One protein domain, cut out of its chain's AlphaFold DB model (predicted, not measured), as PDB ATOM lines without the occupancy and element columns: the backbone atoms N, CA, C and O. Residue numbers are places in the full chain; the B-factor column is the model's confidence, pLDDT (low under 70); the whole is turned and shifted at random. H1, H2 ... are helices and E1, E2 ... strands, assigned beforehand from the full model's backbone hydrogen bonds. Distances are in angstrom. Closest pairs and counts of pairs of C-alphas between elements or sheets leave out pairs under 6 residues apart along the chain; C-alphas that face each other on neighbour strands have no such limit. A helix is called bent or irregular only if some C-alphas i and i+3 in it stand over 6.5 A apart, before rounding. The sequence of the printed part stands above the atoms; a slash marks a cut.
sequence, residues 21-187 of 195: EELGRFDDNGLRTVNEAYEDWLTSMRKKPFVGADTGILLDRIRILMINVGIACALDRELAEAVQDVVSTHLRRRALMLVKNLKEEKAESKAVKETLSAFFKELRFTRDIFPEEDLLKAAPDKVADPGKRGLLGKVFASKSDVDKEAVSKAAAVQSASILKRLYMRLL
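What this domain is: This is residues 21 to 187 of the 195 residues of an uncharacterized protein of Thorarchaeota archaeon (strain OWC) (UniProt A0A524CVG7). Helices H3, H4, H5 and H7 overlap along a long body; H2 slants across one end, and the small hairpin of E1 and E2 with the loop of residues 145 to 158 makes the other. H6 packs on H5 and H7, and H1 is near H4. The printed part has 167 residues, with seven named helices and two named strands in the order H1 H2 H3 H4 H5 H6 E1 E2 H7; the sheet, E1 - E2, is antiparallel. It is mostly helix and loose, with a radius of gyration of the C-alphas of 19.0 A, spanning 63 by 34 by 22 A.

Where its parts are: Find C-alpha 21 at (-13.710, 12.464, -24.737), where H1, residues 21 to 25, begins; it is irregular, C-alphas 21 and 24 being 7.3 A apart. Next come H2, residues 28 to 45; H3, 55 to 72; H4, 77 to 100, 34.1 A long; H5, 107 to 122; and H6, 131 to 138. After E1, 142 to 144, and E2, 159 to 161, H7, 164 to 185, runs 30.9 A to (-7.264, -3.485, -24.889).

How they stand to each other: Look first at H7, the hub, touching H3, H4, H5 and H6; its residues 167 to 175 alone touch H5, closest at the C-alphas of Ala 171 and Val 112, 5.2 A. H3 and H4 form a helical hairpin, closest at the C-alphas of Gly 70 and Ala 80, 5.1 A. Between E1 and E2, N 143 and O 160 are 3.0 A apart. Every O i to N i+4 pair is within hydrogen-bond range in H2 to H7; H1 has 0 of 1, and 1 of 2 O i to N i+3 pairs.

The domain as a whole: The C-alphas of Leu 75 and Leu 152, the farthest apart, are 64.0 A apart. The printed part has no cut; E1 to E2 is the long link, and pLDDT is under 70 at residues 146 to 158.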
ATOM      1  N   GLU A  21     -13.938  11.103 -24.247       92.38
ATOM      2  CA  GLU A  21     -13.710  12.464 -24.737       92.38
ATOM      3  C   GLU A  21     -14.253  12.727 -26.156       92.38
ATOM      4  O   GLU A  21     -14.434  13.882 -26.531       92.38
ATOM      5  N   GLU A  22     -14.547  11.676 -26.927       94.06
ATOM      6  CA  GLU A  22     -15.062  11.752 -28.300       94.06
ATOM      7  C   GLU A  22     -16.577  11.473 -28.381       94.06
ATOM      8  O   GLU A  22     -17.177  11.714 -29.428       94.06
ATOM      9  N   LEU A  23     -17.218  10.993 -27.302       91.62
ATOM     10  CA  LEU A  23     -18.636  10.587 -27.309       91.62
ATOM     11  C   LEU A  23     -19.577  11.712 -27.755       91.62
ATOM     12  O   LEU A  23     -20.503  11.466 -28.519       91.62
ATOM     13  N   GLY A  24     -19.303  12.955 -27.347       90.69
ATOM     14  CA  GLY A  24     -20.131  14.120 -27.685       90.69
ATOM     15  C   GLY A  24     -20.146  14.503 -29.171       90.69
ATOM     16  O   GLY A  24     -20.853  15.434 -29.545       90.69
ATOM     17  N   ARG A  25     -19.366  13.822 -30.021       92.69
ATOM     18  CA  ARG A  25     -19.359  14.028 -31.479       92.69
ATOM     19  C   ARG A  25     -20.452  13.252 -32.211       92.69
ATOM     20  O   ARG A  25     -20.640  13.486 -33.400       92.69
ATOM     21  N   PHE A  26     -21.115  12.321 -31.535       93.81
ATOM     22  CA  PHE A  26     -22.041  11.371 -32.139       93.81
ATOM     23  C   PHE A  26     -23.401  11.455 -31.453       93.81
ATOM     24  O   PHE A  26     -23.479  11.711 -30.252       93.81
ATOM     25  N   ASP A  27     -24.474  11.233 -32.209       92.88
ATOM     26  CA  ASP A  27     -25.804  11.109 -31.620       92.88
ATOM     27  C   ASP A  27     -26.015   9.733 -30.962       92.88
ATOM     28  O   ASP A  27     -25.298   8.760 -31.224       92.88
ATOM     29  N   ASP A  28     -27.028   9.648 -30.100       93.00
ATOM     30  CA  ASP A  28     -27.333   8.437 -29.335       93.00
ATOM     31  C   ASP A  28     -27.665   7.229 -30.229       93.00
ATOM     32  O   ASP A  28     -27.359   6.094 -29.859       93.00
ATOM     33  N   ASN A  29     -28.276   7.433 -31.399       93.25
ATOM     34  CA  ASN A  29     -28.621   6.330 -32.297       93.25
ATOM     35  C   ASN A  29     -27.367   5.771 -32.973       93.25
ATOM     36  O   ASN A  29     -27.167   4.557 -32.973       93.25
ATOM     37  N   GLY A  30     -26.489   6.644 -33.469       94.44
ATOM     38  CA  GLY A  30     -25.202   6.263 -34.033       94.44
ATOM     39  C   GLY A  30     -24.331   5.536 -33.011       94.44
ATOM     40  O   GLY A  30     -23.782   4.475 -33.309       94.44
ATOM     41  N   LEU A  31     -24.280   6.031 -31.769       95.38
ATOM     42  CA  LEU A  31     -23.566   5.365 -30.676       95.38
ATOM     43  C   LEU A  31     -24.126   3.966 -30.371       95.38
ATOM     44  O   LEU A  31     -23.336   3.046 -30.150       95.38
ATOM     45  N   ARG A  32     -25.455   3.770 -30.397       95.06
ATOM     46  CA  ARG A  32     -26.075   2.437 -30.233       95.06
ATOM     47  C   ARG A  32     -25.657   1.492 -31.352       95.06
ATOM     48  O   ARG A  32     -25.153   0.411 -31.060       95.06
ATOM     49  N   THR A  33     -25.794   1.922 -32.605       95.69
ATOM     50  CA  THR A  33     -25.423   1.127 -33.787       95.69
ATOM     51  C   THR A  33     -23.953   0.708 -33.754       95.69
ATOM     52  O   THR A  33     -23.623  -0.455 -33.990       95.69
ATOM     53  N   VAL A  34     -23.056   1.634 -33.411       96.94
ATOM     54  CA  VAL A  34     -21.618   1.354 -33.298       96.94
ATOM     55  C   VAL A  34     -21.330   0.408 -32.131       96.94
ATOM     56  O   VAL A  34     -20.514  -0.505 -32.271       96.94
ATOM     57  N   ASN A  35     -21.995   0.597 -30.987       95.88
ATOM     58  CA  ASN A  35     -21.802  -0.257 -29.820       95.88
ATOM     59  C   ASN A  35     -22.258  -1.699 -30.085       95.88
ATOM     60  O   ASN A  35     -21.542  -2.631 -29.740       95.88
ATOM     61  N   GLU A  36     -23.402  -1.894 -30.743       95.88
ATOM     62  CA  GLU A  36     -23.886  -3.224 -31.139       95.88
ATOM     63  C   GLU A  36     -22.884  -3.935 -32.061       95.88
ATOM     64  O   GLU A  36     -22.475  -5.064 -31.783       95.88
ATOM     65  N   ALA A  37     -22.388  -3.242 -33.091       97.12
ATOM     66  CA  ALA A  37     -21.376  -3.786 -34.000       97.12
ATOM     67  C   ALA A  37     -20.073  -4.168 -33.277       97.12
ATOM     68  O   ALA A  37     -19.414  -5.159 -33.620       97.12
ATOM     69  N   TYR A  38     -19.689  -3.377 -32.275       97.12
ATOM     70  CA  TYR A  38     -18.523  -3.656 -31.452       97.12
ATOM     71  C   TYR A  38     -18.736  -4.864 -30.535       97.12
ATOM     72  O   TYR A  38     -17.860  -5.723 -30.474       97.12
ATOM     73  N   GLU A  39     -19.887  -4.988 -29.875       95.75
ATOM     74  CA  GLU A  39     -20.215  -6.133 -29.014       95.75
ATOM     75  C   GLU A  39     -20.292  -7.455 -29.799       95.75
ATOM     76  O   GLU A  39     -19.795  -8.496 -29.341       95.75
ATOM     77  N   ASP A  40     -20.814  -7.418 -31.025       95.81
ATOM     78  CA  ASP A  40     -20.779  -8.559 -31.943       95.81
ATOM     79  C   ASP A  40     -19.337  -8.951 -32.286       95.81
ATOM     80  O   ASP A  40     -18.946 -10.128 -32.209       95.81
ATOM     81  N   TRP A  41     -18.498  -7.959 -32.599       96.69
ATOM     82  CA  TRP A  41     -17.078  -8.185 -32.839       96.69
ATOM     83  C   TRP A  41     -16.383  -8.768 -31.599       96.69
ATOM     84  O   TRP A  41     -15.708  -9.796 -31.719       96.69
ATOM     85  N   LEU A  42     -16.601  -8.206 -30.405       95.56
ATOM     86  CA  LEU A  42     -16.068  -8.700 -29.129       95.56
ATOM     87  C   LEU A  42     -16.423 -10.174 -28.913       95.56
ATOM     88  O   LEU A  42     -15.554 -10.998 -28.606       95.56
ATOM     89  N   THR A  43     -17.693 -10.524 -29.117       94.12
ATOM     90  CA  THR A  43     -18.200 -11.893 -28.970       94.12
ATOM     91  C   THR A  43     -17.510 -12.859 -29.932       94.12
ATOM     92  O   THR A  43     -17.129 -13.969 -29.539       94.12
ATOM     93  N   SER A  44     -17.282 -12.429 -31.176       93.12
ATOM     94  CA  SER A  44     -16.581 -13.221 -32.191       93.12
ATOM     95  C   SER A  44     -15.088 -13.411 -31.875       93.12
ATOM     96  O   SER A  44     -14.517 -14.477 -32.129       93.12
ATOM     97  N   MET A  45     -14.465 -12.397 -31.269       93.12
ATOM     98  CA  MET A  45     -13.021 -12.299 -31.087       93.12
ATOM     99  C   MET A  45     -12.514 -12.919 -29.787       93.12
ATOM    100  O   MET A  45     -11.416 -13.481 -29.775       93.12
ATOM    101  N   ARG A  46     -13.315 -12.918 -28.713       87.25
ATOM    102  CA  ARG A  46     -12.955 -13.539 -27.420       87.25
ATOM    103  C   ARG A  46     -12.607 -15.028 -27.536       87.25
ATOM    104  O   ARG A  46     -11.828 -15.538 -26.739       87.25
ATOM    105  N   LYS A  47     -13.157 -15.724 -28.535       85.06
ATOM    106  CA  LYS A  47     -12.910 -17.156 -28.781       85.06
ATOM    107  C   LYS A  47     -11.676 -17.426 -29.652       85.06
ATOM    108  O   LYS A  47     -11.309 -18.583 -29.840       85.06
ATOM    109  N   LYS A  48     -11.052 -16.395 -30.231       87.44
ATOM    110  CA  LYS A  48      -9.925 -16.554 -31.161       87.44
ATOM    111  C   LYS A  48      -8.597 -16.622 -30.393       87.44
ATOM    112  O   LYS A  48      -8.376 -15.821 -29.487       87.44
ATOM    113  N   PRO A  49      -7.670 -17.526 -30.757       82.12
ATOM    114  CA  PRO A  49      -6.394 -17.655 -30.057       82.12
ATOM    115  C   PRO A  49      -5.498 -16.419 -30.245       82.12
ATOM    116  O   PRO A  49      -5.487 -15.795 -31.310       82.12
ATOM    117  N   PHE A  50      -4.721 -16.083 -29.211       76.75
ATOM    118  CA  PHE A  50      -3.747 -14.971 -29.194       76.75
ATOM    119  C   PHE A  50      -2.292 -15.438 -29.210       76.75
ATOM    120  O   PHE A  50      -1.372 -14.642 -29.407       76.75
ATOM    121  N   VAL A  51      -2.061 -16.703 -28.868       77.50
ATOM    122  CA  VAL A  51      -0.726 -17.295 -28.828       77.50
ATOM    123  C   VAL A  51      -0.344 -17.643 -30.262       77.50
ATOM    124  O   VAL A  51      -1.115 -18.305 -30.949       77.50
ATOM    125  N   GLY A  52       0.806 -17.146 -30.718       79.06
ATOM    126  CA  GLY A  52       1.283 -17.354 -32.088       79.06
ATOM    127  C   GLY A  52       0.645 -16.457 -33.153       79.06
ATOM    128  O   GLY A  52       0.965 -16.621 -34.321       79.06
ATOM    129  N   ALA A  53      -0.228 -15.510 -32.783       87.62
ATOM    130  CA  ALA A  53      -0.758 -14.540 -33.741       87.62
ATOM    131  C   ALA A  53       0.345 -13.557 -34.167       87.62
ATOM    132  O   ALA A  53       0.918 -12.863 -33.322       87.62
ATOM    133  N   ASP A  54       0.629 -13.516 -35.466       93.38
ATOM    134  CA  ASP A  54       1.564 -12.570 -36.062       93.38
ATOM    135  C   ASP A  54       0.921 -11.190 -36.302       93.38
ATOM    136  O   ASP A  54      -0.242 -10.929 -35.976       93.38
ATOM    137  N   THR A  55       1.720 -10.281 -36.862       93.94
ATOM    138  CA  THR A  55       1.306  -8.913 -37.194       93.94
ATOM    139  C   THR A  55       0.115  -8.888 -38.155       93.94
ATOM    140  O   THR A  55      -0.803  -8.099 -37.940       93.94
ATOM    141  N   GLY A  56       0.091  -9.753 -39.174       94.25
ATOM    142  CA  GLY A  56      -0.968  -9.781 -40.185       94.25
ATOM    143  C   GLY A  56      -2.306 -10.211 -39.597       94.25
ATOM    144  O   GLY A  56      -3.302  -9.511 -39.756       94.25
ATOM    145  N   ILE A  57      -2.311 -11.293 -38.816       94.38
ATOM    146  CA  ILE A  57      -3.517 -11.795 -38.144       94.38
ATOM    147  C   ILE A  57      -4.108 -10.737 -37.204       94.38
ATOM    148  O   ILE A  57      -5.326 -10.568 -37.134       94.38
ATOM    149  N   LEU A  58      -3.267 -10.033 -36.442       95.50
ATOM    150  CA  LEU A  58      -3.739  -9.021 -35.495       95.50
ATOM    151  C   LEU A  58      -4.306  -7.786 -36.203       95.50
ATOM    152  O   LEU A  58      -5.326  -7.255 -35.761       95.50
ATOM    153  N   LEU A  59      -3.679  -7.350 -37.297       95.88
ATOM    154  CA  LEU A  59      -4.197  -6.261 -38.125       95.88
ATOM    155  C   LEU A  59      -5.527  -6.631 -38.767       95.88
ATOM    156  O   LEU A  59      -6.447  -5.822 -38.725       95.88
ATOM    157  N   ASP A  60      -5.658  -7.852 -39.284       94.94
ATOM    158  CA  ASP A  60      -6.896  -8.319 -39.900       94.94
ATOM    159  C   ASP A  60      -8.058  -8.344 -38.898       94.94
ATOM    160  O   ASP A  60      -9.146  -7.857 -39.181       94.94
ATOM    161  N   ARG A  61      -7.822  -8.780 -37.657       95.19
ATOM    162  CA  ARG A  61      -8.859  -8.743 -36.608       95.19
ATOM    163  C   ARG A  61      -9.331  -7.328 -36.288       95.19
ATOM    164  O   ARG A  61     -10.531  -7.118 -36.113       95.19
ATOM    165  N   ILE A  62      -8.408  -6.367 -36.212       96.12
ATOM    166  CA  ILE A  62      -8.749  -4.948 -36.026       96.12
ATOM    167  C   ILE A  62      -9.456  -4.409 -37.274       96.12
ATOM    168  O   ILE A  62     -10.403  -3.639 -37.167       96.12
ATOM    169  N   ARG A  63      -9.057  -4.836 -38.469       96.19
ATOM    170  CA  ARG A  63      -9.719  -4.445 -39.711       96.19
ATOM    171  C   ARG A  63     -11.149  -4.973 -39.788       96.19
ATOM    172  O   ARG A  63     -12.035  -4.225 -40.185       96.19
ATOM    173  N   ILE A  64     -11.401  -6.210 -39.363       96.31
ATOM    174  CA  ILE A  64     -12.754  -6.781 -39.280       96.31
ATOM    175  C   ILE A  64     -13.645  -5.918 -38.379       96.31
ATOM    176  O   ILE A  64     -14.804  -5.706 -38.717       96.31
ATOM    177  N   LEU A  65     -13.115  -5.348 -37.288       97.38
ATOM    178  CA  LEU A  65     -13.866  -4.376 -36.483       97.38
ATOM    179  C   LEU A  65     -14.274  -3.157 -37.316       97.38
ATOM    180  O   LEU A  65     -15.443  -2.786 -37.334       97.38
ATOM    181  N   MET A  66     -13.324  -2.561 -38.041       97.56
ATOM    182  CA  MET A  66     -13.598  -1.397 -38.891       97.56
ATOM    183  C   MET A  66     -14.632  -1.709 -39.980       97.56
ATOM    184  O   MET A  66     -15.496  -0.878 -40.264       97.56
ATOM    185  N   ILE A  67     -14.567  -2.907 -40.567       96.81
ATOM    186  CA  ILE A  67     -15.534  -3.393 -41.558       96.81
ATOM    187  C   ILE A  67     -16.919  -3.542 -40.922       96.81
ATOM    188  O   ILE A  67     -17.886  -3.038 -41.486       96.81
ATOM    189  N   ASN A  68     -17.021  -4.168 -39.746       97.62
ATOM    190  CA  ASN A  68     -18.292  -4.342 -39.041       97.62
ATOM    191  C   ASN A  68     -18.946  -2.996 -38.714       97.62
ATOM    192  O   ASN A  68     -20.140  -2.834 -38.948       97.62
ATOM    193  N   VAL A  69     -18.164  -2.014 -38.252       97.25
ATOM    194  CA  VAL A  69     -18.642  -0.637 -38.049       97.25
ATOM    195  C   VAL A  69     -19.165  -0.042 -39.357       97.25
ATOM    196  O   VAL A  69     -20.258   0.516 -39.381       97.25
ATOM    197  N   GLY A  70     -18.418  -0.193 -40.455       96.62
ATOM    198  CA  GLY A  70     -18.835   0.301 -41.768       96.62
ATOM    199  C   GLY A  70     -20.134  -0.333 -42.273       96.62
ATOM    200  O   GLY A  70     -20.964   0.356 -42.853       96.62
ATOM    201  N   ILE A  71     -20.333  -1.629 -42.017       96.62
ATOM    202  CA  ILE A  71     -21.567  -2.348 -42.361       96.62
ATOM    203  C   ILE A  71     -22.733  -1.872 -41.489       96.62
ATOM    204  O   ILE A  71     -23.809  -1.600 -42.013       96.62
ATOM    205  N   ALA A  72     -22.528  -1.748 -40.177       96.69
ATOM    206  CA  ALA A  72     -23.570  -1.299 -39.255       96.69
ATOM    207  C   ALA A  72     -24.038   0.129 -39.576       96.69
ATOM    208  O   ALA A  72     -25.227   0.428 -39.518       96.69
ATOM    209  N   CYS A  73     -23.111   0.981 -40.012       95.75
ATOM    210  CA  CYS A  73     -23.373   2.357 -40.413       95.75
ATOM    211  C   CYS A  73     -23.617   2.497 -41.931       95.75
ATOM    212  O   CYS A  73     -23.419   3.571 -42.483       95.75
ATOM    213  N   ALA A  74     -24.030   1.446 -42.653       92.44
ATOM    214  CA  ALA A  74     -24.120   1.489 -44.123       92.44
ATOM    215  C   ALA A  74     -25.059   2.584 -44.675       92.44
ATOM    216  O   ALA A  74     -24.875   3.037 -45.805       92.44
ATOM    217  N   LEU A  75     -26.058   3.001 -43.891       92.31
ATOM    218  CA  LEU A  75     -26.984   4.085 -44.240       92.31
ATOM    219  C   LEU A  75     -26.470   5.478 -43.840       92.31
ATOM    220  O   LEU A  75     -27.028   6.473 -44.293       92.31
ATOM    221  N   ASP A  76     -25.408   5.544 -43.037       95.25
ATOM    222  CA  ASP A  76     -24.753   6.770 -42.586       95.25
ATOM    223  C   ASP A  76     -23.231   6.635 -42.726       95.25
ATOM    224  O   ASP A  76     -22.483   6.239 -41.824       95.25
ATOM    225  N   ARG A  77     -22.762   6.964 -43.928       95.00
ATOM    226  CA  ARG A  77     -21.347   6.885 -44.269       95.00
ATOM    227  C   ARG A  77     -20.493   7.865 -43.462       95.00
ATOM    228  O   ARG A  77     -19.338   7.549 -43.183       95.00
ATOM    229  N   GLU A  78     -21.031   9.028 -43.106       96.75
ATOM    230  CA  GLU A  78     -20.287  10.036 -42.347       96.75
ATOM    231  C   GLU A  78     -20.009   9.535 -40.929       96.75
ATOM    232  O   GLU A  78     -18.868   9.614 -40.468       96.75
ATOM    233  N   LEU A  79     -21.004   8.910 -40.289       96.06
ATOM    234  CA  LEU A  79     -20.827   8.213 -39.017       96.06
ATOM    235  C   LEU A  79     -19.754   7.119 -39.120       96.06
ATOM    236  O   LEU A  79     -18.840   7.072 -38.294       96.06
ATOM    237  N   ALA A  80     -19.828   6.268 -40.150       96.88
ATOM    238  CA  ALA A  80     -18.861   5.192 -40.362       96.88
ATOM    239  C   ALA A  80     -17.419   5.721 -40.450       96.88
ATOM    240  O   ALA A  80     -16.519   5.220 -39.770       96.88
ATOM    241  N   GLU A  81     -17.201   6.736 -41.288       96.81
ATOM    242  CA  GLU A  81     -15.887   7.339 -41.512       96.81
ATOM    243  C   GLU A  81     -15.375   8.046 -40.250       96.81
ATOM    244  O   GLU A  81     -14.210   7.872 -39.883       96.81
ATOM    245  N   ALA A  82     -16.240   8.773 -39.538       97.50
ATOM    246  CA  ALA A  82     -15.882   9.461 -38.301       97.50
ATOM    247  C   ALA A  82     -15.469   8.486 -37.186       97.50
ATOM    248  O   ALA A  82     -14.452   8.699 -36.522       97.50
ATOM    249  N   VAL A  83     -16.205   7.385 -37.005       97.25
ATOM    250  CA  VAL A  83     -15.866   6.348 -36.019       97.25
ATOM    251  C   VAL A  83     -14.555   5.655 -36.385       97.25
ATOM    252  O   VAL A  83     -13.672   5.502 -35.537       97.25
ATOM    253  N   GLN A  84     -14.392   5.255 -37.650       97.19
ATOM    254  CA  GLN A  84     -13.162   4.614 -38.119       97.19
ATOM    255  C   GLN A  84     -11.939   5.523 -37.944       97.19
ATOM    256  O   GLN A  84     -10.862   5.028 -37.591       97.19
ATOM    257  N   ASP A  85     -12.090   6.834 -38.158       97.31
ATOM    258  CA  ASP A  85     -11.033   7.820 -37.930       97.31
ATOM    259  C   ASP A  85     -10.668   7.942 -36.446       97.31
ATOM    260  O   ASP A  85      -9.488   7.821 -36.101       97.31
ATOM    261  N   VAL A  86     -11.661   8.082 -35.557       96.69
ATOM    262  CA  VAL A  86     -11.450   8.145 -34.100       96.69
ATOM    263  C   VAL A  86     -10.689   6.913 -33.613       96.69
ATOM    264  O   VAL A  86      -9.605   7.029 -33.031       96.69
ATOM    265  N   VAL A  87     -11.198   5.718 -33.914       96.62
ATOM    266  CA  VAL A  87     -10.582   4.468 -33.454       96.62
ATOM    267  C   VAL A  87      -9.172   4.328 -34.033       96.62
ATOM    268  O   VAL A  87      -8.223   4.034 -33.301       96.62
ATOM    269  N   SER A  88      -8.984   4.606 -35.328       96.69
ATOM    270  CA  SER A  88      -7.666   4.539 -35.971       96.69
ATOM    271  C   SER A  88      -6.665   5.512 -35.350       96.69
ATOM    272  O   SER A  88      -5.504   5.154 -35.130       96.69
ATOM    273  N   THR A  89      -7.098   6.734 -35.050       96.38
ATOM    274  CA  THR A  89      -6.263   7.780 -34.458       96.38
ATOM    275  C   THR A  89      -5.824   7.410 -33.046       96.38
ATOM    276  O   THR A  89      -4.629   7.492 -32.737       96.38
ATOM    277  N   HIS A  90      -6.735   6.916 -32.207       95.88
ATOM    278  CA  HIS A  90      -6.400   6.496 -30.844       95.88
ATOM    279  C   HIS A  90      -5.496   5.257 -30.825       95.88
ATOM    280  O   HIS A  90      -4.497   5.233 -30.092       95.88
ATOM    281  N   LEU A  91      -5.764   4.261 -31.678       96.69
ATOM    282  CA  LEU A  91      -4.900   3.087 -31.824       96.69
ATOM    283  C   LEU A  91      -3.496   3.475 -32.293       96.69
ATOM    284  O   LEU A  91      -2.512   3.038 -31.697       96.69
ATOM    285  N   ARG A  92      -3.388   4.346 -33.305       97.06
ATOM    286  CA  ARG A  92      -2.107   4.857 -33.809       97.06
ATOM    287  C   ARG A  92      -1.331   5.592 -32.725       97.06
ATOM    288  O   ARG A  92      -0.157   5.298 -32.497       97.06
ATOM    289  N   ARG A  93      -1.982   6.520 -32.020       95.88
ATOM    290  CA  ARG A  93      -1.367   7.270 -30.918       95.88
ATOM    291  C   ARG A  93      -0.820   6.319 -29.856       95.88
ATOM    292  O   ARG A  93       0.328   6.463 -29.438       95.88
ATOM    293  N   ARG A  94      -1.604   5.319 -29.444       95.25
ATOM    294  CA  ARG A  94      -1.177   4.324 -28.450       95.25
ATOM    295  C   ARG A  94      -0.031   3.454 -28.969       95.25
ATOM    296  O   ARG A  94       0.922   3.234 -28.222       95.25
ATOM    297  N   ALA A  95      -0.078   3.013 -30.227       97.12
ATOM    298  CA  ALA A  95       1.004   2.262 -30.859       97.12
ATOM    299  C   ALA A  95       2.323   3.044 -30.798       97.12
ATOM    300  O   ALA A  95       3.323   2.538 -30.295       97.12
ATOM    301  N   LEU A  96       2.301   4.315 -31.208       97.69
ATOM    302  CA  LEU A  96       3.473   5.190 -31.191       97.69
ATOM    303  C   LEU A  96       3.991   5.458 -29.771       97.69
ATOM    304  O   LEU A  96       5.203   5.531 -29.572       97.69
ATOM    305  N   MET A  97       3.116   5.543 -28.762       96.44
ATOM    306  CA  MET A  97       3.554   5.614 -27.361       96.44
ATOM    307  C   MET A  97       4.280   4.340 -26.915       96.44
ATOM    308  O   MET A  97       5.302   4.425 -26.235       96.44
ATOM    309  N   LEU A  98       3.794   3.161 -27.315       96.44
ATOM    310  CA  LEU A  98       4.462   1.891 -27.021       96.44
ATOM    311  C   LEU A  98       5.823   1.803 -27.722       96.44
ATOM    312  O   LEU A  98       6.804   1.424 -27.083       96.44
ATOM    313  N   VAL A  99       5.903   2.223 -28.990       97.31
ATOM    314  CA  VAL A  99       7.167   2.304 -29.740       97.31
ATOM    315  C   VAL A  99       8.148   3.255 -29.059       97.31
ATOM    316  O   VAL A  99       9.305   2.894 -28.865       97.31
ATOM    317  N   LYS A 100       7.700   4.443 -28.631       96.00
ATOM    318  CA  LYS A 100       8.541   5.440 -27.947       96.00
ATOM    319  C   LYS A 100       9.242   4.872 -26.708       96.00
ATOM    320  O   LYS A 100      10.373   5.269 -26.430       96.00
ATOM    321  N   ASN A 101       8.609   3.928 -26.016       94.12
ATOM    322  CA  ASN A 101       9.139   3.294 -24.809       94.12
ATOM    323  C   ASN A 101      10.097   2.119 -25.087       94.12
ATOM    324  O   ASN A 101      10.647   1.549 -24.145       94.12
ATOM    325  N   LEU A 102      10.322   1.746 -26.353       94.25
ATOM    326  CA  LEU A 102      11.329   0.751 -26.719       94.25
ATOM    327  C   LEU A 102      12.748   1.290 -26.494       94.25
ATOM    328  O   LEU A 102      13.040   2.466 -26.740       94.25
ATOM    329  N   LYS A 103      13.635   0.397 -26.047       90.50
ATOM    330  CA  LYS A 103      15.043   0.684 -25.756       90.50
ATOM    331  C   LYS A 103      15.871   0.856 -27.038       90.50
ATOM    332  O   LYS A 103      15.780   0.053 -27.962       90.50
ATOM    333  N   GLU A 104      16.752   1.854 -27.051       90.12
ATOM    334  CA  GLU A 104      17.659   2.181 -28.168       90.12
ATOM    335  C   GLU A 104      19.133   1.925 -27.801       90.12
ATOM    336  O   GLU A 104      20.004   2.758 -28.033       90.12
ATOM    337  N   GLU A 105      19.422   0.791 -27.161       87.19
ATOM    338  CA  GLU A 105      20.770   0.491 -26.653       87.19
ATOM    339  C   GLU A 105      21.789   0.219 -27.777       87.19
ATOM    340  O   GLU A 105      22.984   0.436 -27.587       87.19
ATOM    341  N   LYS A 106      21.333  -0.237 -28.953       89.44
ATOM    342  CA  LYS A 106      22.178  -0.569 -30.111       89.44
ATOM    343  C   LYS A 106      21.647   0.082 -31.387       89.44
ATOM    344  O   LYS A 106      20.465   0.408 -31.477       89.44
ATOM    345  N   ALA A 107      22.505   0.201 -32.404       88.38
ATOM    346  CA  ALA A 107      22.108   0.671 -33.733       88.38
ATOM    347  C   ALA A 107      20.926  -0.143 -34.298       88.38
ATOM    348  O   ALA A 107      19.935   0.437 -34.722       88.38
ATOM    349  N   GLU A 108      20.964  -1.474 -34.199       89.88
ATOM    350  CA  GLU A 108      19.860  -2.345 -34.636       89.88
ATOM    351  C   GLU A 108      18.545  -2.063 -33.895       89.88
ATOM    352  O   GLU A 108      17.500  -1.924 -34.525       89.88
ATOM    353  N   SER A 109      18.568  -1.930 -32.562       92.50
ATOM    354  CA  SER A 109      17.336  -1.686 -31.796       92.50
ATOM    355  C   SER A 109      16.771  -0.288 -32.052       92.50
ATOM    356  O   SER A 109      15.554  -0.096 -32.027       92.50
ATOM    357  N   LYS A 110      17.640   0.679 -32.361       94.19
ATOM    358  CA  LYS A 110      17.239   1.995 -32.852       94.19
ATOM    359  C   LYS A 110      16.605   1.919 -34.241       94.19
ATOM    360  O   LYS A 110      15.532   2.484 -34.425       94.19
ATOM    361  N   ALA A 111      17.204   1.181 -35.176       95.12
ATOM    362  CA  ALA A 111      16.633   0.958 -36.503       95.12
ATOM    363  C   ALA A 111      15.249   0.310 -36.413       95.12
ATOM    364  O   ALA A 111      14.304   0.832 -36.989       95.12
ATOM    365  N   VAL A 112      15.086  -0.735 -35.594       96.81
ATOM    366  CA  VAL A 112      13.779  -1.362 -35.333       96.81
ATOM    367  C   VAL A 112      12.758  -0.342 -34.826       96.81
ATOM    368  O   VAL A 112      11.620  -0.319 -35.291       96.81
ATOM    369  N   LYS A 113      13.141   0.531 -33.893       97.19
ATOM    370  CA  LYS A 113      12.241   1.558 -33.360       97.19
ATOM    371  C   LYS A 113      11.867   2.619 -34.400       97.19
ATOM    372  O   LYS A 113      10.707   3.031 -34.443       97.19
ATOM    373  N   GLU A 114      12.815   3.051 -35.230       97.00
ATOM    374  CA  GLU A 114      12.562   3.965 -36.350       97.00
ATOM    375  C   GLU A 114      11.606   3.323 -37.372       97.00
ATOM    376  O   GLU A 114      10.592   3.937 -37.711       97.00
ATOM    377  N   THR A 115      11.838   2.057 -37.746       97.81
ATOM    378  CA  THR A 115      10.954   1.260 -38.615       97.81
ATOM    379  C   THR A 115       9.535   1.189 -38.062       97.81
ATOM    380  O   THR A 115       8.578   1.514 -38.759       97.81
ATOM    381  N   LEU A 116       9.375   0.812 -36.789       98.19
ATOM    382  CA  LEU A 116       8.061   0.715 -36.146       98.19
ATOM    383  C   LEU A 116       7.358   2.072 -36.064       98.19
ATOM    384  O   LEU A 116       6.144   2.147 -36.233       98.19
ATOM    385  N   SER A 117       8.111   3.147 -35.810       98.00
ATOM    386  CA  SER A 117       7.558   4.503 -35.768       98.00
ATOM    387  C   SER A 117       6.996   4.902 -37.131       98.00
ATOM    388  O   SER A 117       5.876   5.403 -37.199       98.00
ATOM    389  N   ALA A 118       7.744   4.651 -38.209       97.62
ATOM    390  CA  ALA A 118       7.298   4.913 -39.574       97.62
ATOM    391  C   ALA A 118       6.101   4.031 -39.959       97.62
ATOM    392  O   ALA A 118       5.085   4.550 -40.418       97.62
ATOM    393  N   PHE A 119       6.178   2.726 -39.682       97.62
ATOM    394  CA  PHE A 119       5.105   1.770 -39.946       97.62
ATOM    395  C   PHE A 119       3.790   2.181 -39.276       97.62
ATOM    396  O   PHE A 119       2.790   2.385 -39.956       97.62
ATOM    397  N   PHE A 120       3.781   2.385 -37.954       97.69
ATOM    398  CA  PHE A 120       2.550   2.740 -37.242       97.69
ATOM    399  C   PHE A 120       2.039   4.141 -37.584       97.69
ATOM    400  O   PHE A 120       0.832   4.362 -37.527       97.69
ATOM    401  N   LYS A 121       2.914   5.083 -37.955       97.06
ATOM    402  CA  LYS A 121       2.494   6.421 -38.387       97.06
ATOM    403  C   LYS A 121       1.654   6.363 -39.665       97.06
ATOM    404  O   LYS A 121       0.615   7.016 -39.721       97.06
ATOM    405  N   GLU A 122       2.074   5.561 -40.638       94.62
ATOM    406  CA  GLU A 122       1.399   5.437 -41.937       94.62
ATOM    407  C   GLU A 122       0.301   4.361 -41.955       94.62
ATOM    408  O   GLU A 122      -0.505   4.308 -42.887       94.62
ATOM    409  N   LEU A 123       0.230   3.525 -40.914       94.19
ATOM    410  CA  LEU A 123      -0.724   2.427 -40.809       94.19
ATOM    411  C   LEU A 123      -2.179   2.907 -40.918       94.19
ATOM    412  O   LEU A 123      -2.633   3.800 -40.186       94.19
ATOM    413  N   ARG A 124      -2.935   2.246 -41.802       92.75
ATOM    414  CA  ARG A 124      -4.378   2.435 -41.989       92.75
ATOM    415  C   ARG A 124      -5.112   1.144 -41.649       92.75
ATOM    416  O   ARG A 124      -5.156   0.232 -42.463       92.75
ATOM    417  N   PHE A 125      -5.735   1.095 -40.474       92.88
ATOM    418  CA  PHE A 125      -6.464  -0.085 -39.985       92.88
ATOM    419  C   PHE A 125      -7.683  -0.490 -40.840       92.88
ATOM    420  O   PHE A 125      -8.254  -1.552 -40.622       92.88
ATOM    421  N   THR A 126      -8.089   0.335 -41.807       92.25
ATOM    422  CA  THR A 126      -9.249   0.107 -42.683       92.25
ATOM    423  C   THR A 126      -8.902  -0.562 -44.020       92.25
ATOM    424  O   THR A 126      -9.799  -0.815 -44.823       92.25
ATOM    425  N   ARG A 127      -7.624  -0.852 -44.302       90.19
ATOM    426  CA  ARG A 127      -7.168  -1.427 -45.582       90.19
ATOM    427  C   ARG A 127      -6.412  -2.733 -45.386       90.19
ATOM    428  O   ARG A 127      -5.938  -3.020 -44.291       90.19
ATOM    429  N   ASP A 128      -6.306  -3.504 -46.466       89.19
ATOM    430  CA  ASP A 128      -5.355  -4.611 -46.544       89.19
ATOM    431  C   ASP A 128      -3.935  -4.089 -46.322       89.19
ATOM    432  O   ASP A 128      -3.555  -3.042 -46.855       89.19
ATOM    433  N   ILE A 129      -3.177  -4.815 -45.510       88.25
ATOM    434  CA  ILE A 129      -1.803  -4.491 -45.143       88.25
ATOM    435  C   ILE A 129      -0.981  -5.751 -45.365       88.25
ATOM    436  O   ILE A 129      -1.371  -6.825 -44.905       88.25
ATOM    437  N   PHE A 130       0.163  -5.601 -46.026       92.69
ATOM    438  CA  PHE A 130       1.164  -6.649 -46.197       92.69
ATOM    439  C   PHE A 130       2.318  -6.324 -45.247       92.69
ATOM    440  O   PHE A 130       3.203  -5.546 -45.604       92.69
ATOM    441  N   PRO A 131       2.308  -6.836 -44.000       91.62
ATOM    442  CA  PRO A 131       3.157  -6.272 -42.957       91.62
ATOM    443  C   PRO A 131       4.643  -6.432 -43.248       91.62
ATOM    444  O   PRO A 131       5.421  -5.545 -42.917       91.62
ATOM    445  N   GLU A 132       5.038  -7.543 -43.868       92.56
ATOM    446  CA  GLU A 132       6.432  -7.801 -44.233       92.56
ATOM    447  C   GLU A 132       6.948  -6.770 -45.245       92.56
ATOM    448  O   GLU A 132       8.025  -6.204 -45.051       92.56
ATOM    449  N   GLU A 133       6.152  -6.464 -46.272       94.00
ATOM    450  CA  GLU A 133       6.483  -5.472 -47.300       94.00
ATOM    451  C   GLU A 133       6.509  -4.053 -46.722       94.00
ATOM    452  O   GLU A 133       7.458  -3.296 -46.951       94.00
ATOM    453  N   ASP A 134       5.503  -3.700 -45.921       94.81
ATOM    454  CA  ASP A 134       5.382  -2.367 -45.332       94.81
ATOM    455  C   ASP A 134       6.483  -2.090 -44.300       94.81
ATOM    456  O   ASP A 134       7.040  -0.988 -44.263       94.81
ATOM    457  N   LEU A 135       6.853  -3.086 -43.488       95.88
ATOM    458  CA  LEU A 135       7.968  -2.982 -42.543       95.88
ATOM    459  C   LEU A 135       9.313  -2.912 -43.263       95.88
ATOM    460  O   LEU A 135      10.166  -2.112 -42.874       95.88
ATOM    461  N   LEU A 136       9.497  -3.690 -44.333       95.31
ATOM    462  CA  LEU A 136      10.712  -3.624 -45.140       95.31
ATOM    463  C   LEU A 136      10.857  -2.244 -45.792       95.31
ATOM    464  O   LEU A 136      11.934  -1.652 -45.751       95.31
ATOM    465  N   LYS A 137       9.770  -1.695 -46.339       95.25
ATOM    466  CA  LYS A 137       9.738  -0.347 -46.920       95.25
ATOM    467  C   LYS A 137      10.027   0.741 -45.884       95.25
ATOM    468  O   LYS A 137      10.693   1.723 -46.207       95.25
ATOM    469  N   ALA A 138       9.532   0.574 -44.661       95.75
ATOM    470  CA  ALA A 138       9.744   1.511 -43.562       95.75
ATOM    471  C   ALA A 138      11.157   1.439 -42.957       95.75
ATOM    472  O   ALA A 138      11.571   2.379 -42.276       95.75
ATOM    473  N   ALA A 139      11.893   0.344 -43.176       94.69
ATOM    474  CA  ALA A 139      13.201   0.147 -42.571       94.69
ATOM    475  C   ALA A 139      14.266   1.095 -43.162       94.69
ATOM    476  O   ALA A 139      14.409   1.175 -44.389       94.69
ATOM    477  N   PRO A 140      15.028   1.815 -42.314       92.31
ATOM    478  CA  PRO A 140      16.082   2.708 -42.771       92.31
ATOM    479  C   PRO A 140      17.314   1.913 -43.207       92.31
ATOM    480  O   PRO A 140      17.646   0.894 -42.609       92.31
ATOM    481  N   ASP A 141      18.053   2.426 -44.190       88.19
ATOM    482  CA  ASP A 141      19.316   1.801 -44.614       88.19
ATOM    483  C   ASP A 141      20.474   2.143 -43.652       88.19
ATOM    484  O   ASP A 141      21.460   1.416 -43.547       88.19
ATOM    485  N   LYS A 142      20.362   3.271 -42.933       88.62
ATOM    486  CA  LYS A 142      21.388   3.809 -42.030       88.62
ATOM    487  C   LYS A 142      20.768   4.470 -40.808       88.62
ATOM    488  O   LYS A 142      19.863   5.288 -40.953       88.62
ATOM    489  N   VAL A 143      21.355   4.246 -39.633       88.69
ATOM    490  CA  VAL A 143      20.928   4.885 -38.374       88.69
ATOM    491  C   VAL A 143      22.086   5.541 -37.638       88.69
ATOM    492  O   VAL A 143      23.229   5.105 -37.724       88.69
ATOM    493  N   ALA A 144      21.808   6.620 -36.906       82.81
ATOM    494  CA  ALA A 144      22.831   7.289 -36.104       82.81
ATOM    495  C   ALA A 144      23.219   6.442 -34.883       82.81
ATOM    496  O   ALA A 144      22.340   6.050 -34.113       82.81
ATOM    497  N   ASP A 145      24.517   6.232 -34.681       74.62
ATOM    498  CA  ASP A 145      25.068   5.399 -33.614       74.62
ATOM    499  C   ASP A 145      24.806   6.028 -32.223       74.62
ATOM    500  O   ASP A 145      25.289   7.136 -31.951       74.62
ATOM    501  N   PRO A 146      24.021   5.383 -31.336       64.56
ATOM    502  CA  PRO A 146      23.665   5.952 -30.035       64.56
ATOM    503  C   PRO A 146      24.865   6.111 -29.081       64.56
ATOM    504  O   PRO A 146      24.782   6.913 -28.151       64.56
ATOM    505  N   GLY A 147      25.989   5.417 -29.321       59.09
ATOM    506  CA  GLY A 147      27.177   5.433 -28.453       59.09
ATOM    507  C   GLY A 147      28.292   6.410 -28.848       59.09
ATOM    508  O   GLY A 147      29.178   6.678 -28.040       59.09
ATOM    509  N   LYS A 148      28.270   6.982 -30.060       55.16
ATOM    510  CA  LYS A 148      29.342   7.856 -30.584       55.16
ATOM    511  C   LYS A 148      28.960   9.338 -30.578       55.16
ATOM    512  O   LYS A 148      29.115  10.047 -31.571       55.16
ATOM    513  N   ARG A 149      28.472   9.846 -29.443       55.69
ATOM    514  CA  ARG A 149      28.458  11.300 -29.208       55.69
ATOM    515  C   ARG A 149      29.849  11.714 -28.736       55.69
ATOM    516  O   ARG A 149      30.190  11.508 -27.578       55.69
ATOM    517  N   GLY A 150      30.659  12.248 -29.650       51.94
ATOM    518  CA  GLY A 150      31.975  12.792 -29.317       51.94
ATOM    519  C   GLY A 150      31.883  13.825 -28.189       51.94
ATOM    520  O   GLY A 150      30.968  14.647 -28.174       51.94
ATOM    521  N   LEU A 151      32.839  13.776 -27.255       54.12
ATOM    522  CA  LEU A 151      32.906  14.625 -26.055       54.12
ATOM    523  C   LEU A 151      33.021  16.137 -26.346       54.12
ATOM    524  O   LEU A 151      32.950  16.944 -25.425       54.12
ATOM    525  N   LEU A 152      33.186  16.539 -27.606       55.72
ATOM    526  CA  LEU A 152      33.310  17.929 -28.026       55.72
ATOM    527  C   LEU A 152      32.363  18.197 -29.203       55.72
ATOM    528  O   LEU A 152      32.612  17.777 -30.325       55.72
ATOM    529  N   GLY A 153      31.264  18.902 -28.927       46.25
ATOM    530  CA  GLY A 153      30.582  19.777 -29.886       46.25
ATOM    531  C   GLY A 153      30.076  19.181 -31.213       46.25
ATOM    532  O   GLY A 153      30.703  19.321 -32.251       46.25
ATOM    533  N   LYS A 154      28.831  18.693 -31.205       49.38
ATOM    534  CA  LYS A 154      27.788  18.908 -32.240       49.38
ATOM    535  C   LYS A 154      27.983  18.545 -33.732       49.38
ATOM    536  O   LYS A 154      27.003  18.691 -34.457       49.38
ATOM    537  N   VAL A 155      29.100  18.023 -34.229       49.50
ATOM    538  CA  VAL A 155      29.230  17.666 -35.665       49.50
ATOM    539  C   VAL A 155      30.183  16.467 -35.745       49.50
ATOM    540  O   VAL A 155      31.365  16.631 -35.509       49.50
ATOM    541  N   PHE A 156      29.803  15.195 -35.849       47.69
ATOM    542  CA  PHE A 156      28.968  14.495 -36.818       47.69
ATOM    543  C   PHE A 156      28.417  13.235 -36.128       47.69
ATOM    544  O   PHE A 156      29.187  12.462 -35.560       47.69
ATOM    545  N   ALA A 157      27.106  12.986 -36.175       58.84
ATOM    546  CA  ALA A 157      26.585  11.684 -35.759       58.84
ATOM    547  C   ALA A 157      27.042  10.631 -36.781       58.84
ATOM    548  O   ALA A 157      26.600  10.667 -37.931       58.84
ATOM    549  N   SER A 158      27.937   9.718 -36.390       67.31
ATOM    550  CA  SER A 158      28.327   8.609 -37.261       67.31
ATOM    551  C   SER A 158      27.099   7.750 -37.538       67.31
ATOM    552  O   SER A 158      26.416   7.318 -36.605       67.31
ATOM    553  N   LYS A 159      26.797   7.536 -38.818       79.12
ATOM    554  CA  LYS A 159      25.739   6.624 -39.241       79.12
ATOM    555  C   LYS A 159      26.331   5.235 -39.428       79.12
ATOM    556  O   LYS A 159      27.393   5.112 -40.032       79.12
ATOM    557  N   SER A 160      25.634   4.231 -38.926       81.69
ATOM    558  CA  SER A 160      25.963   2.825 -39.114       81.69
ATOM    559  C   SER A 160      25.006   2.233 -40.138       81.69
ATOM    560  O   SER A 160      23.804   2.506 -40.082       81.69
ATOM    561  N   ASP A 161      25.550   1.449 -41.066       88.94
ATOM    562  CA  ASP A 161      24.753   0.595 -41.941       88.94
ATOM    563  C   ASP A 161      24.059  -0.481 -41.103       88.94
ATOM    564  O   ASP A 161      24.612  -0.967 -40.111       88.94
ATOM    565  N   VAL A 162      22.833  -0.823 -41.487       88.44
ATOM    566  CA  VAL A 162      22.038  -1.861 -40.829       88.44
ATOM    567  C   VAL A 162      21.499  -2.836 -41.861       88.44
ATOM    568  O   VAL A 162      21.146  -2.452 -42.974       88.44
ATOM    569  N   ASP A 163      21.429  -4.109 -41.483       92.75
ATOM    570  CA  ASP A 163      20.774  -5.126 -42.295       92.75
ATOM    571  C   ASP A 163      19.258  -4.891 -42.269       92.75
ATOM    572  O   ASP A 163      18.582  -5.088 -41.254       92.75
ATOM    573  N   LYS A 164      18.732  -4.441 -43.407       92.81
ATOM    574  CA  LYS A 164      17.329  -4.072 -43.580       92.81
ATOM    575  C   LYS A 164      16.381  -5.258 -43.399       92.81
ATOM    576  O   LYS A 164      15.302  -5.087 -42.831       92.81
ATOM    577  N   GLU A 165      16.774  -6.450 -43.841       93.31
ATOM    578  CA  GLU A 165      15.958  -7.659 -43.713       93.31
ATOM    579  C   GLU A 165      15.902  -8.114 -42.256       93.31
ATOM    580  O   GLU A 165      14.820  -8.374 -41.720       93.31
ATOM    581  N   ALA A 166      17.054  -8.125 -41.578       94.31
ATOM    582  CA  ALA A 166      17.119  -8.444 -40.156       94.31
ATOM    583  C   ALA A 166      16.310  -7.443 -39.312       94.31
ATOM    584  O   ALA A 166      15.539  -7.849 -38.435       94.31
ATOM    585  N   VAL A 167      16.425  -6.142 -39.608       95.94
ATOM    586  CA  VAL A 167      15.645  -5.081 -38.952       95.94
ATOM    587  C   VAL A 167      14.150  -5.254 -39.209       95.94
ATOM    588  O   VAL A 167      13.373  -5.174 -38.260       95.94
ATOM    589  N   SER A 168      13.735  -5.522 -40.452       95.75
ATOM    590  CA  SER A 168      12.324  -5.740 -40.796       95.75
ATOM    591  C   SER A 168      11.744  -6.947 -40.054       95.75
ATOM    592  O   SER A 168      10.702  -6.840 -39.405       95.75
ATOM    593  N   LYS A 169      12.463  -8.075 -40.028       95.44
ATOM    594  CA  LYS A 169      12.041  -9.283 -39.307       95.44
ATOM    595  C   LYS A 169      11.929  -9.049 -37.799       95.44
ATOM    596  O   LYS A 169      10.962  -9.480 -37.170       95.44
ATOM    597  N   ALA A 170      12.889  -8.342 -37.205       95.75
ATOM    598  CA  ALA A 170      12.829  -7.968 -35.794       95.75
ATOM    599  C   ALA A 170      11.671  -6.995 -35.511       95.75
ATOM    600  O   ALA A 170      10.969  -7.142 -34.503       95.75
ATOM    601  N   ALA A 171      11.428  -6.040 -36.412       96.94
ATOM    602  CA  ALA A 171      10.290  -5.137 -36.334       96.94
ATOM    603  C   ALA A 171       8.964  -5.902 -36.428       96.94
ATOM    604  O   ALA A 171       8.086  -5.624 -35.624       96.94
ATOM    605  N   ALA A 172       8.845  -6.926 -37.278       96.25
ATOM    606  CA  ALA A 172       7.640  -7.752 -37.391       96.25
ATOM    607  C   ALA A 172       7.278  -8.472 -36.079       96.25
ATOM    608  O   ALA A 172       6.106  -8.569 -35.706       96.25
ATOM    609  N   VAL A 173       8.279  -8.945 -35.330       95.12
ATOM    610  CA  VAL A 173       8.062  -9.557 -34.007       95.12
ATOM    611  C   VAL A 173       7.597  -8.509 -32.990       95.12
ATOM    612  O   VAL A 173       6.671  -8.744 -32.208       95.12
ATOM    613  N   GLN A 174       8.217  -7.329 -32.996       96.19
ATOM    614  CA  GLN A 174       7.860  -6.246 -32.078       96.19
ATOM    615  C   GLN A 174       6.503  -5.613 -32.413       96.19
ATOM    616  O   GLN A 174       5.738  -5.298 -31.499       96.19
ATOM    617  N   SER A 175       6.150  -5.478 -33.693       96.81
ATOM    618  CA  SER A 175       4.834  -5.003 -34.122       96.81
ATOM    619  C   SER A 175       3.743  -5.969 -33.684       96.81
ATOM    620  O   SER A 175       2.733  -5.503 -33.165       96.81
ATOM    621  N   ALA A 176       3.960  -7.287 -33.772       96.12
ATOM    622  CA  ALA A 176       3.016  -8.277 -33.252       96.12
ATOM    623  C   ALA A 176       2.802  -8.110 -31.737       96.12
ATOM    624  O   ALA A 176       1.669  -8.120 -31.259       96.12
ATOM    625  N   SER A 177       3.871  -7.871 -30.968       95.62
ATOM    626  CA  SER A 177       3.776  -7.586 -29.527       95.62
ATOM    627  C   SER A 177       2.970  -6.311 -29.230       95.62
ATOM    628  O   SER A 177       2.094  -6.312 -28.360       95.62
ATOM    629  N   ILE A 178       3.215  -5.230 -29.977       96.56
ATOM    630  CA  ILE A 178       2.486  -3.959 -29.844       96.56
ATOM    631  C   ILE A 178       1.011  -4.140 -30.213       96.56
ATOM    632  O   ILE A 178       0.136  -3.790 -29.422       96.56
ATOM    633  N   LEU A 179       0.725  -4.734 -31.371       96.44
ATOM    634  CA  LEU A 179      -0.632  -4.993 -31.844       96.44
ATOM    635  C   LEU A 179      -1.392  -5.921 -30.907       96.44
ATOM    636  O   LEU A 179      -2.567  -5.688 -30.655       96.44
ATOM    637  N   LYS A 180      -0.729  -6.915 -30.311       95.06
ATOM    638  CA  LYS A 180      -1.345  -7.776 -29.303       95.06
ATOM    639  C   LYS A 180      -1.796  -6.965 -28.093       95.06
ATOM    640  O   LYS A 180      -2.893  -7.192 -27.598       95.06
ATOM    641  N   ARG A 181      -0.998  -5.995 -27.630       94.31
ATOM    642  CA  ARG A 181      -1.400  -5.095 -26.532       94.31
ATOM    643  C   ARG A 181      -2.587  -4.214 -26.920       94.31
ATOM    644  O   ARG A 181      -3.484  -4.040 -26.104       94.31
ATOM    645  N   LEU A 182      -2.602  -3.676 -28.141       95.12
ATOM    646  CA  LEU A 182      -3.731  -2.886 -28.647       95.12
ATOM    647  C   LEU A 182      -5.005  -3.731 -28.753       95.12
ATOM    648  O   LEU A 182      -6.050  -3.347 -28.245       95.12
ATOM    649  N   TYR A 183      -4.898  -4.912 -29.350       94.38
ATOM    650  CA  TYR A 183      -6.006  -5.838 -29.537       94.38
ATOM    651  C   TYR A 183      -6.567  -6.349 -28.203       94.38
ATOM    652  O   TYR A 183      -7.775  -6.373 -28.018       94.38
ATOM    653  N   MET A 184      -5.712  -6.677 -27.227       92.75
ATOM    654  CA  MET A 184      -6.165  -7.046 -25.877       92.75
ATOM    655  C   MET A 184      -6.916  -5.908 -25.177       92.75
ATOM    656  O   MET A 184      -7.867  -6.173 -24.449       92.75
ATOM    657  N   ARG A 185      -6.523  -4.647 -25.405       92.69
ATOM    658  CA  ARG A 185      -7.264  -3.485 -24.889       92.69
ATOM    659  C   ARG A 185      -8.634  -3.363 -25.536       92.69
ATOM    660  O   ARG A 185      -9.613  -3.237 -24.814       92.69
ATOM    661  N   LEU A 186      -8.716  -3.503 -26.857       94.94
ATOM    662  CA  LEU A 186      -9.992  -3.562 -27.579       94.94
ATOM    663  C   LEU A 186     -10.883  -4.734 -27.145       94.94
ATOM    664  O   LEU A 186     -12.019  -4.809 -27.559       94.94
ATOM    665  N   LEU A 187     -10.407  -5.685 -26.349       93.62
ATOM    666  CA  LEU A 187     -11.254  -6.750 -25.801       93.62
ATOM    667  C   LEU A 187     -11.602  -6.543 -24.331       93.62
ATOM    668  O   LEU A 187     -12.393  -7.305 -23.767       93.62
TER     669      LEU A 187